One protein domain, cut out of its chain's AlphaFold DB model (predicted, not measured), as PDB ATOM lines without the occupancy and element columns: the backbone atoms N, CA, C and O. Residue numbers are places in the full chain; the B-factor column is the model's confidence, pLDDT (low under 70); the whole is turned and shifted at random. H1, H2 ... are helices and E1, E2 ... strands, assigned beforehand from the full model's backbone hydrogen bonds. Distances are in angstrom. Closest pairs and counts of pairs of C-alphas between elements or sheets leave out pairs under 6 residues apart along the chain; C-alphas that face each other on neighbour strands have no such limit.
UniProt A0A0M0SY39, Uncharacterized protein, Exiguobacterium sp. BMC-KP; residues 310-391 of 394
ATOM      1  N   ILE A 310     -39.100  21.523  14.784       77.88
ATOM      2  CA  ILE A 310     -38.419  20.779  15.852       77.88
ATOM      3  C   ILE A 310     -36.958  21.234  15.994       77.88
ATOM      4  O   ILE A 310     -36.511  21.485  17.114       77.88
ATOM      5  N   GLY A 311     -36.233  21.385  14.883       74.62
ATOM      6  CA  GLY A 311     -34.876  21.933  14.859       74.62
ATOM      7  C   GLY A 311     -34.800  23.348  15.435       74.62
ATOM      8  O   GLY A 311     -33.969  23.605  16.304       74.62
ATOM      9  N   GLN A 312     -35.726  24.238  15.057       69.44
ATOM     10  CA  GLN A 312     -35.832  25.600  15.601       69.44
ATOM     11  C   GLN A 312     -36.016  25.589  17.126       69.44
ATOM     12  O   GLN A 312     -35.341  26.332  17.842       69.44
ATOM     13  N   LEU A 313     -36.888  24.711  17.636       74.19
ATOM     14  CA  LEU A 313     -37.099  24.535  19.073       74.19
ATOM     15  C   LEU A 313     -35.820  24.064  19.788       74.19
ATOM     16  O   LEU A 313     -35.501  24.572  20.858       74.19
ATOM     17  N   ILE A 314     -35.081  23.112  19.212       71.88
ATOM     18  CA  ILE A 314     -33.873  22.525  19.823       71.88
ATOM     19  C   ILE A 314     -32.703  23.500  19.830       71.88
ATOM     20  O   ILE A 314     -32.071  23.678  20.872       71.88
ATOM     21  N   LEU A 315     -32.452  24.168  18.704       67.75
ATOM     22  CA  LEU A 315     -31.451  25.228  18.611       67.75
ATOM     23  C   LEU A 315     -31.730  26.325  19.652       67.75
ATOM     24  O   LEU A 315     -30.819  26.761  20.358       67.75
ATOM     25  N   GLY A 316     -33.008  26.686  19.824       62.47
ATOM     26  CA  GLY A 316     -33.462  27.604  20.867       62.47
ATOM     27  C   GLY A 316     -33.288  27.079  22.300       62.47
ATOM     28  O   GLY A 316     -32.974  27.855  23.196       62.47
ATOM     29  N   VAL A 317     -33.462  25.778  22.554       65.88
ATOM     30  CA  VAL A 317     -33.310  25.172  23.893       65.88
ATOM     31  C   VAL A 317     -31.845  25.031  24.316       65.88
ATOM     32  O   VAL A 317     -31.531  25.173  25.504       65.88
ATOM     33  N   TRP A 318     -30.951  24.737  23.373       63.06
ATOM     34  CA  TRP A 318     -29.550  24.429  23.663       63.06
ATOM     35  C   TRP A 318     -28.579  25.599  23.517       63.06
ATOM     36  O   TRP A 318     -27.399  25.408  23.808       63.06
ATOM     37  N   GLN A 319     -29.029  26.794  23.123       55.25
ATOM     38  CA  GLN A 319     -28.150  27.971  22.995       55.25
ATOM     39  C   GLN A 319     -26.996  27.787  22.010       55.25
ATOM     40  O   GLN A 319     -25.898  28.301  22.219       55.25
ATOM     41  N   GLN A 320     -27.222  27.019  20.947       55.41
ATOM     42  CA  GLN A 320     -26.138  26.576  20.078       55.41
ATOM     43  C   GLN A 320     -25.898  27.519  18.899       55.41
ATOM     44  O   GLN A 320     -26.782  28.275  18.524       55.41
ATOM     45  N   ILE A 321     -24.680  27.497  18.351       48.88
ATOM     46  CA  ILE A 321     -24.188  28.484  17.374       48.88
ATOM     47  C   ILE A 321     -24.347  27.995  15.923       48.88
ATOM     48  O   ILE A 321     -24.432  28.825  15.018       48.88
ATOM     49  N   GLU A 322     -24.378  26.680  15.674       54.44
ATOM     50  CA  GLU A 322     -24.397  26.150  14.304       54.44
ATOM     51  C   GLU A 322     -25.796  26.137  13.686       54.44
ATOM     52  O   GLU A 322     -26.813  25.980  14.361       54.44
ATOM     53  N   SER A 323     -25.821  26.303  12.365       52.44
ATOM     54  CA  SER A 323     -27.027  26.492  11.564       52.44
ATOM     55  C   SER A 323     -27.707  25.208  11.104       52.44
ATOM     56  O   SER A 323     -28.856  25.246  10.670       52.44
ATOM     57  N   ASP A 324     -26.988  24.088  11.149       64.50
ATOM     58  CA  ASP A 324     -27.459  22.797  10.665       64.50
ATOM     59  C   ASP A 324     -28.106  22.006  11.811       64.50
ATOM     60  O   ASP A 324     -27.467  21.704  12.822       64.50
ATOM     61  N   GLU A 325     -29.384  21.637  11.661       68.00
ATOM     62  CA  GLU A 325     -30.067  20.807  12.660       68.00
ATOM     63  C   GLU A 325     -29.415  19.421  12.810       68.00
ATOM     64  O   GLU A 325     -29.478  18.836  13.895       68.00
ATOM     65  N   ALA A 326     -28.718  18.926  11.777       73.12
ATOM     66  CA  ALA A 326     -27.991  17.658  11.813       73.12
ATOM     67  C   ALA A 326     -26.761  17.684  12.743       73.12
ATOM     68  O   ALA A 326     -26.356  16.627  13.235       73.12
ATOM     69  N   THR A 327     -26.213  18.864  13.070       69.00
ATOM     70  CA  THR A 327     -25.184  19.021  14.121       69.00
ATOM     71  C   THR A 327     -25.714  18.587  15.494       69.00
ATOM     72  O   THR A 327     -24.960  18.158  16.370       69.00
ATOM     73  N   TYR A 328     -27.027  18.680  15.697       71.19
ATOM     74  CA  TYR A 328     -27.672  18.566  17.002       71.19
ATOM     75  C   TYR A 328     -28.575  17.334  17.114       71.19
ATOM     76  O   TYR A 328     -28.725  16.765  18.200       71.19
ATOM     77  N   ILE A 329     -29.144  16.884  15.996       79.81
ATOM     78  CA  ILE A 329     -30.188  15.865  15.960       79.81
ATOM     79  C   ILE A 329     -29.766  14.740  15.021       79.81
ATOM     80  O   ILE A 329     -29.676  14.928  13.811       79.81
ATOM     81  N   THR A 330     -29.577  13.535  15.562       83.69
ATOM     82  CA  THR A 330     -29.373  12.340  14.725       83.69
ATOM     83  C   THR A 330     -30.695  11.767  14.220       83.69
ATOM     84  O   THR A 330     -30.766  11.246  13.110       83.69
ATOM     85  N   GLN A 331     -31.751  11.842  15.034       85.19
ATOM     86  CA  GLN A 331     -33.077  11.324  14.712       85.19
ATOM     87  C   GLN A 331     -34.151  11.984  15.586       85.19
ATOM     88  O   GLN A 331     -33.908  12.314  16.746       85.19
ATOM     89  N   VAL A 332     -35.367  12.104  15.048       87.06
ATOM     90  CA  VAL A 332     -36.575  12.420  15.821       87.06
ATOM     91  C   VAL A 332     -37.435  11.156  15.941       87.06
ATOM     92  O   VAL A 332     -37.968  10.677  14.938       87.06
ATOM     93  N   ASP A 333     -37.573  10.619  17.154       91.12
ATOM     94  CA  ASP A 333     -38.462   9.496  17.482       91.12
ATOM     95  C   ASP A 333     -39.825  10.030  17.951       91.12
ATOM     96  O   ASP A 333     -39.926  10.650  19.009       91.12
ATOM     97  N   CYS A 334     -40.880   9.828  17.157       90.19
ATOM     98  CA  CYS A 334     -42.234  10.294  17.475       90.19
ATOM     99  C   CYS A 334     -43.116   9.127  17.933       90.19
ATOM    100  O   CYS A 334     -43.359   8.192  17.168       90.19
ATOM    101  N   ARG A 335     -43.663   9.206  19.152       89.81
ATOM    102  CA  ARG A 335     -44.522   8.167  19.740       89.81
ATOM    103  C   ARG A 335     -45.935   8.686  19.973       89.81
ATOM    104  O   ARG A 335     -46.146   9.711  20.618       89.81
ATOM    105  N   GLY A 336     -46.924   7.971  19.438       85.19
ATOM    106  CA  GLY A 336     -48.338   8.358  19.550       85.19
ATOM    107  C   GLY A 336     -48.710   9.641  18.788       85.19
ATOM    108  O   GLY A 336     -49.793  10.191  18.993       85.19
ATOM    109  N   ILE A 337     -47.822  10.125  17.915       88.56
ATOM    110  CA  ILE A 337     -48.010  11.280  17.035       88.56
ATOM    111  C   ILE A 337     -47.155  11.092  15.777       88.56
ATOM    112  O   ILE A 337     -46.081  10.500  15.853       88.56
ATOM    113  N   SER A 338     -47.610  11.565  14.615       88.69
ATOM    114  CA  SER A 338     -46.747  11.583  13.427       88.69
ATOM    115  C   SER A 338     -45.771  12.762  13.473       88.69
ATOM    116  O   SER A 338     -46.077  13.805  14.054       88.69
ATOM    117  N   ARG A 339     -44.616  12.641  12.807       86.00
ATOM    118  CA  ARG A 339     -43.633  13.736  12.723       86.00
ATOM    119  C   ARG A 339     -44.256  15.030  12.189       86.00
ATOM    120  O   ARG A 339     -44.119  16.071  12.813       86.00
ATOM    121  N   THR A 340     -45.041  14.949  11.113       84.50
ATOM    122  CA  THR A 340     -45.739  16.109  10.533       84.50
ATOM    123  C   THR A 340     -46.714  16.767  11.516       84.50
ATOM    124  O   THR A 340     -46.835  17.988  11.556       84.50
ATOM    125  N   GLN A 341     -47.419  15.977  12.335       85.88
ATOM    126  CA  GLN A 341     -48.314  16.511  13.366       85.88
ATOM    127  C   GLN A 341     -47.540  17.189  14.501       85.88
ATOM    128  O   GLN A 341     -47.982  18.230  14.989       85.88
ATOM    129  N   ALA A 342     -46.406  16.615  14.914       86.75
ATOM    130  CA  ALA A 342     -45.522  17.217  15.907       86.75
ATOM    131  C   ALA A 342     -44.941  18.547  15.400       86.75
ATOM    132  O   ALA A 342     -45.066  19.555  16.095       86.75
ATOM    133  N   ASP A 343     -44.422  18.575  14.169       82.50
ATOM    134  CA  ASP A 343     -43.897  19.782  13.518       82.50
ATOM    135  C   ASP A 343     -44.939  20.903  13.463       82.50
ATOM    136  O   ASP A 343     -44.661  22.030  13.868       82.50
ATOM    137  N   ASN A 344     -46.163  20.603  13.018       79.62
ATOM    138  CA  ASN A 344     -47.228  21.604  12.944       79.62
ATOM    139  C   ASN A 344     -47.622  22.129  14.329       79.62
ATOM    140  O   ASN A 344     -47.817  23.331  14.502       79.62
ATOM    141  N   ARG A 345     -47.713  21.257  15.340       86.25
ATOM    142  CA  ARG A 345     -48.013  21.674  16.718       86.25
ATOM    143  C   ARG A 345     -46.941  22.592  17.282       86.25
ATOM    144  O   ARG A 345     -47.279  23.637  17.825       86.25
ATOM    145  N   ILE A 346     -45.674  22.216  17.128       81.69
ATOM    146  CA  ILE A 346     -44.531  23.013  17.582       81.69
ATOM    147  C   ILE A 346     -44.504  24.350  16.846       81.69
ATOM    148  O   ILE A 346     -44.417  25.381  17.501       81.69
ATOM    149  N   ARG A 347     -44.705  24.361  15.522       76.12
ATOM    150  CA  ARG A 347     -44.819  25.594  14.726       76.12
ATOM    151  C   ARG A 347     -45.907  26.528  15.265       76.12
ATOM    152  O   ARG A 347     -45.649  27.707  15.477       76.12
ATOM    153  N   HIS A 348     -47.113  26.016  15.519       77.44
ATOM    154  CA  HIS A 348     -48.211  26.823  16.061       77.44
ATOM    155  C   HIS A 348     -47.963  27.287  17.502       77.44
ATOM    156  O   HIS A 348     -48.356  28.393  17.862       77.44
ATOM    157  N   ALA A 349     -47.321  26.471  18.337       74.25
ATOM    158  CA  ALA A 349     -46.983  26.851  19.706       74.25
ATOM    159  C   ALA A 349     -45.872  27.910  19.757       74.25
ATOM    160  O   ALA A 349     -45.967  28.843  20.551       74.25
ATOM    161  N   LEU A 350     -44.873  27.811  18.872       69.38
ATOM    162  CA  LEU A 350     -43.848  28.838  18.669       69.38
ATOM    163  C   LEU A 350     -44.493  30.152  18.209       69.38
ATOM    164  O   LEU A 350     -44.249  31.189  18.817       69.38
ATOM    165  N   ALA A 351     -45.409  30.088  17.232       63.41
ATOM    166  CA  ALA A 351     -46.190  31.242  16.769       63.41
ATOM    167  C   ALA A 351     -46.982  31.928  17.896       63.41
ATOM    168  O   ALA A 351     -47.102  33.150  17.932       63.41
ATOM    169  N   ARG A 352     -47.534  31.134  18.823       67.44
ATOM    170  CA  ARG A 352     -48.295  31.610  19.991       67.44
ATOM    171  C   ARG A 352     -47.421  31.991  21.183       67.44
ATOM    172  O   ARG A 352     -47.968  32.405  22.201       67.44
ATOM    173  N   GLN A 353     -46.101  31.844  21.072       65.50
ATOM    174  CA  GLN A 353     -45.146  32.104  22.149       65.50
ATOM    175  C   GLN A 353     -45.487  31.337  23.434       65.50
ATOM    176  O   GLN A 353     -45.386  31.860  24.546       65.50
ATOM    177  N   GLU A 354     -45.925  30.084  23.290       71.31
ATOM    178  CA  GLU A 354     -46.236  29.250  24.447       71.31
ATOM    179  C   GLU A 354     -45.006  29.084  25.349       71.31
ATOM    180  O   GLU A 354     -43.862  28.998  24.901       71.31
ATOM    181  N   THR A 355     -45.225  29.022  26.658       71.19
ATOM    182  CA  THR A 355     -44.129  28.795  27.598       71.19
ATOM    183  C   THR A 355     -43.694  27.329  27.565       71.19
ATOM    184  O   THR A 355     -44.520  26.421  27.664       71.19
ATOM    185  N   ILE A 356     -42.385  27.085  27.467       75.12
ATOM    186  CA  ILE A 356     -41.812  25.744  27.643       75.12
ATOM    187  C   ILE A 356     -41.776  25.409  29.135       75.12
ATOM    188  O   ILE A 356     -41.090  26.077  29.912       75.12
ATOM    189  N   ASN A 357     -42.452  24.332  29.521       79.88
ATOM    190  CA  ASN A 357     -42.504  23.863  30.902       79.88
ATOM    191  C   ASN A 357     -41.475  22.751  31.121       79.88
ATOM    192  O   ASN A 357     -41.624  21.652  30.592       79.88
ATOM    193  N   TRP A 358     -40.427  23.007  31.902       82.44
ATOM    194  CA  TRP A 358     -39.439  21.975  32.232       82.44
ATOM    195  C   TRP A 358     -40.009  20.953  33.202       82.44
ATOM    196  O   TRP A 358     -40.495  21.313  34.269       82.44
ATOM    197  N   VAL A 359     -39.907  19.680  32.832       85.06
ATOM    198  CA  VAL A 359     -40.238  18.553  33.707       85.06
ATOM    199  C   VAL A 359     -38.980  18.081  34.430       85.06
ATOM    200  O   VAL A 359     -39.030  17.813  35.623       85.06
ATOM    201  N   HIS A 360     -37.853  18.011  33.716       82.62
ATOM    202  CA  HIS A 360     -36.571  17.570  34.263       82.62
ATOM    203  C   HIS A 360     -35.402  18.262  33.559       82.62
ATOM    204  O   HIS A 360     -35.413  18.388  32.333       82.62
ATOM    205  N   ARG A 361     -34.405  18.699  34.336       76.62
ATOM    206  CA  ARG A 361     -33.120  19.223  33.849       76.62
ATOM    207  C   ARG A 361     -32.004  18.761  34.765       76.62
ATOM    208  O   ARG A 361     -32.010  19.115  35.944       76.62
ATOM    209  N   ALA A 362     -31.039  18.027  34.223       71.88
ATOM    210  CA  ALA A 362     -29.899  17.556  34.995       71.88
ATOM    211  C   ALA A 362     -28.601  17.581  34.170       71.88
ATOM    212  O   ALA A 362     -28.629  17.280  32.978       71.88
ATOM    213  N   PRO A 363     -27.440  17.873  34.790       64.06
ATOM    214  CA  PRO A 363     -26.176  18.044  34.070       64.06
ATOM    215  C   PRO A 363     -25.645  16.795  33.365       64.06
ATOM    216  O   PRO A 363     -24.707  16.930  32.597       64.06
ATOM    217  N   ASN A 364     -26.178  15.605  33.656       75.44
ATOM    218  CA  ASN A 364     -25.678  14.317  33.160       75.44
ATOM    219  C   ASN A 364     -26.801  13.407  32.629       75.44
ATOM    220  O   ASN A 364     -26.595  12.204  32.476       75.44
ATOM    221  N   GLU A 365     -27.997  13.947  32.389       81.31
ATOM    222  CA  GLU A 365     -29.156  13.173  31.935       81.31
ATOM    223  C   GLU A 365     -29.876  13.889  30.792       81.31
ATOM    224  O   GLU A 365     -29.527  15.009  30.413       81.31
ATOM    225  N   ASN A 366     -30.868  13.215  30.215       82.81
ATOM    226  CA  ASN A 366     -31.702  13.799  29.178       82.81
ATOM    227  C   ASN A 366     -32.599  14.892  29.767       82.81
ATOM    228  O   ASN A 366     -33.266  14.703  30.786       82.81
ATOM    229  N   ASP A 367     -32.651  16.011  29.063       83.88
ATOM    230  CA  ASP A 367     -33.502  17.146  29.385       83.88
ATOM    231  C   ASP A 367     -34.940  16.844  28.934       83.88
ATOM    232  O   ASP A 367     -35.162  16.417  27.801       83.88
ATOM    233  N   VAL A 368     -35.937  17.069  29.797       87.19
ATOM    234  CA  VAL A 368     -37.350  16.784  29.488       87.19
ATOM    235  C   VAL A 368     -38.206  18.025  29.695       87.19
ATOM    236  O   VAL A 368     -38.252  18.584  30.793       87.19
ATOM    237  N   CYS A 369     -38.961  18.421  28.673       87.38
ATOM    238  CA  CYS A 369     -39.917  19.522  28.766       87.38
ATOM    239  C   CYS A 369     -41.298  19.164  28.201       87.38
ATOM    240  O   CYS A 369     -41.488  18.157  27.519       87.38
ATOM    241  N   ARG A 370     -42.285  20.004  28.513       87.75
ATOM    242  CA  ARG A 370     -43.624  20.012  27.928       87.75
ATOM    243  C   ARG A 370     -43.817  21.303  27.139       87.75
ATOM    244  O   ARG A 370     -43.612  22.391  27.676       87.75
ATOM    245  N   PHE A 371     -44.240  21.172  25.887       85.19
ATOM    246  CA  PHE A 371     -44.493  22.288  24.973       85.19
ATOM    247  C   PHE A 371     -45.473  21.856  23.873       85.19
ATOM    248  O   PHE A 371     -45.432  20.701  23.457       85.19
ATOM    249  N   ALA A 372     -46.367  22.736  23.409       84.38
ATOM    250  CA  ALA A 372     -47.342  22.433  22.347       84.38
ATOM    251  C   ALA A 372     -48.279  21.228  22.625       84.38
ATOM    252  O   ALA A 372     -48.739  20.548  21.699       84.38
ATOM    253  N   GLY A 373     -48.533  20.906  23.900       85.50
ATOM    254  CA  GLY A 373     -49.230  19.671  24.288       85.50
ATOM    255  C   GLY A 373     -48.470  18.399  23.883       85.50
ATOM    256  O   GLY A 373     -49.083  17.412  23.462       85.50
ATOM    257  N   LEU A 374     -47.137  18.458  23.934       90.81
ATOM    258  CA  LEU A 374     -46.193  17.370  23.691       90.81
ATOM    259  C   LEU A 374     -45.208  17.295  24.858       90.81
ATOM    260  O   LEU A 374     -44.890  18.308  25.482       90.81
ATOM    261  N   LYS A 375     -44.705  16.092  25.130       92.19
ATOM    262  CA  LYS A 375     -43.552  15.852  25.994       92.19
ATOM    263  C   LYS A 375     -42.335  15.625  25.097       92.19
ATOM    264  O   LYS A 375     -42.341  14.714  24.273       92.19
ATOM    265  N   LEU A 376     -41.320  16.465  25.249       90.00
ATOM    266  CA  LEU A 376     -40.079  16.428  24.482       90.00
ATOM    267  C   LEU A 376     -38.948  15.965  25.392       90.00
ATOM    268  O   LEU A 376     -38.791  16.486  26.496       90.00
ATOM    269  N   THR A 377     -38.170  14.995  24.925       89.69
ATOM    270  CA  THR A 377     -36.948  14.533  25.586       89.69
ATOM    271  C   THR A 377     -35.771  14.811  24.667       89.69
ATOM    272  O   THR A 377     -35.706  14.269  23.561       89.69
ATOM    273  N   PHE A 378     -34.860  15.659  25.126       86.19
ATOM    274  CA  PHE A 378     -33.643  16.031  24.424       86.19
ATOM    275  C   PHE A 378     -32.481  15.166  24.916       86.19
ATOM    276  O   PHE A 378     -32.402  14.876  26.115       86.19
ATOM    277  N   PRO A 379     -31.567  14.744  24.030       82.44
ATOM    278  CA  PRO A 379     -30.409  13.972  24.449       82.44
ATOM    279  C   PRO A 379     -29.499  14.823  25.342       82.44
ATOM    280  O   PRO A 379     -29.358  16.027  25.143       82.44
ATOM    281  N   HIS A 380     -28.844  14.186  26.311       78.25
ATOM    282  CA  HIS A 380     -27.897  14.857  27.204       78.25
ATOM    283  C   HIS A 380     -26.753  15.574  26.449       78.25
ATOM    284  O   HIS A 380     -26.306  16.642  26.864       78.25
ATOM    285  N   ARG A 381     -26.269  14.994  25.338       73.12
ATOM    286  CA  ARG A 381     -25.224  15.584  24.487       73.12
ATOM    287  C   ARG A 381     -25.630  15.548  23.011       73.12
ATOM    288  O   ARG A 381     -26.044  14.482  22.552       73.12
ATOM    289  N   PRO A 382     -25.485  16.660  22.270       71.81
ATOM    290  CA  PRO A 382     -25.580  16.648  20.815       71.81
ATOM    291  C   PRO A 382     -24.365  15.963  20.155       71.81
ATOM    292  O   PRO A 382     -23.271  16.002  20.726       71.81
ATOM    293  N   PRO A 383     -24.525  15.390  18.948       79.25
ATOM    294  CA  PRO A 383     -25.799  15.096  18.291       79.25
ATOM    295  C   PRO A 383     -26.485  13.872  18.928       79.25
ATOM    296  O   PRO A 383     -25.820  12.906  19.305       79.25
ATOM    297  N   GLY A 384     -27.819  13.860  19.021       84.06
ATOM    298  CA  GLY A 384     -28.539  12.708  19.582       84.06
ATOM    299  C   GLY A 384     -30.008  12.595  19.174       84.06
ATOM    300  O   GLY A 384     -30.509  13.378  18.369       84.06
ATOM    301  N   VAL A 385     -30.696  11.590  19.724       88.38
ATOM    302  CA  VAL A 385     -32.097  11.297  19.391       88.38
ATOM    303  C   VAL A 385     -33.035  12.140  20.246       88.38
ATOM    304  O   VAL A 385     -32.982  12.086  21.475       88.38
ATOM    305  N   VAL A 386     -33.934  12.870  19.593       88.69
ATOM    306  CA  VAL A 386     -35.000  13.633  20.246       88.69
ATOM    307  C   VAL A 386     -36.254  12.776  20.266       88.69
ATOM    308  O   VAL A 386     -36.715  12.339  19.214       88.69
ATOM    309  N   THR A 387     -36.824  12.543  21.445       91.44
ATOM    310  CA  THR A 387     -38.089  11.800  21.568       91.44
ATOM    311  C   THR A 387     -39.246  12.771  21.767       91.44
ATOM    312  O   THR A 387     -39.189  13.625  22.652       91.44
ATOM    313  N   ILE A 388     -40.299  12.631  20.961       92.12
ATOM    314  CA  ILE A 388     -41.518  13.438  21.029       92.12
ATOM    315  C   ILE A 388     -42.701  12.518  21.291       92.12
ATOM    316  O   ILE A 388     -43.032  11.653  20.481       92.12
ATOM    317  N   GLU A 389     -43.369  12.737  22.413       92.31
ATOM    318  CA  GLU A 389     -44.526  11.958  22.830       92.31
ATOM    319  C   GLU A 389     -45.729  12.891  22.968       92.31
ATOM    320  O   GLU A 389     -45.611  14.036  23.421       92.31
ATOM    321  N   ARG A 390     -46.918  12.419  22.585       86.19
ATOM    322  CA  ARG A 390     -48.148  13.152  22.894       86.19
ATOM    323  C   ARG A 390     -48.309  13.178  24.413       86.19
ATOM    324  O   ARG A 390     -48.327  12.121  25.035       86.19
ATOM    325  N   SER A 391     -48.410  14.364  25.013       77.12
ATOM    326  CA  SER A 391     -48.648  14.449  26.452       77.12
ATOM    327  C   SER A 391     -50.019  13.843  26.751       77.12
ATOM    328  O   SER A 391     -51.028  14.333  26.229       77.12
TER     329      SER A 391
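AT A GLANCE: This is residues 310 to 391 of the 394 residues of an uncharacterized protein of Exiguobacterium sp. BMC-KP (UniProt A0A0M0SY39). A strongly twisted sheet of five strands forms a wall with two helices, H1 and H2, over one face, while the other face is bare. H2 crosses the strands, and H1 runs slantwise to them, its first residue near H2. The printed part has 82 residues, with two named helices and five named strands in the order H1 E1 H2 E2 E3 E4 E5; the class is mixed, helices and strands. The mixed sheet's order is E1 E5 E4 E3 E2. The whole is compact and rounded, with a radius of gyration of the C-alphas of 11.8 A and spans of 26 by 26 by 23 A.

HOW THE PARTS SIT: Edge strand E1, residues 329 to 335, is parallel to E5, residues 384 to 390, with N 333 and O 386 2.8 A apart. E5 and E4, residues 374 to 378, form an antiparallel hairpin, with N 377 and O 387 2.8 A apart. E4 and E3, residues 367 to 371, form another, with N 376 and O 369 2.8 A apart. E3 and edge strand E2, residues 357 to 360, form a third, with N 370 and O 357 2.7 A apart. E2 E3 E4 E5 are a meander, each strand the antiparallel neighbour of the one before. H1, residues 310 to 318, and H2, residues 339 to 351, are on the same face, making two layers, helices on one face of a sheet, at heights of 9.1 A and 8.6 A over the sheet. H1 touches residues 342 to 346 of H2 at a steep tilt of 57 degrees; the closest C-alphas, Ile 310 and Asp 343, are 6.0 A apart. In H1 and H2 every O i to N i+4 pair is within hydrogen-bond range.

IN THESE COORDINATES: H1 begins at C-alpha 310, (-38.419, 20.779, 15.852). E5 spans 19.9 A and ends at C-alpha 390, (-48.148, 13.152, 22.894); H2 spans 18.1 A and E1 16.7 A.

THE WHOLE: The C-alphas farthest apart, Ile 321 and Gly 336, are 31.5 A apart. The printed part has no cut and no long link. Its mean pLDDT is 78.2, with residues 315 to 325 and 350 to 353 among those under 70.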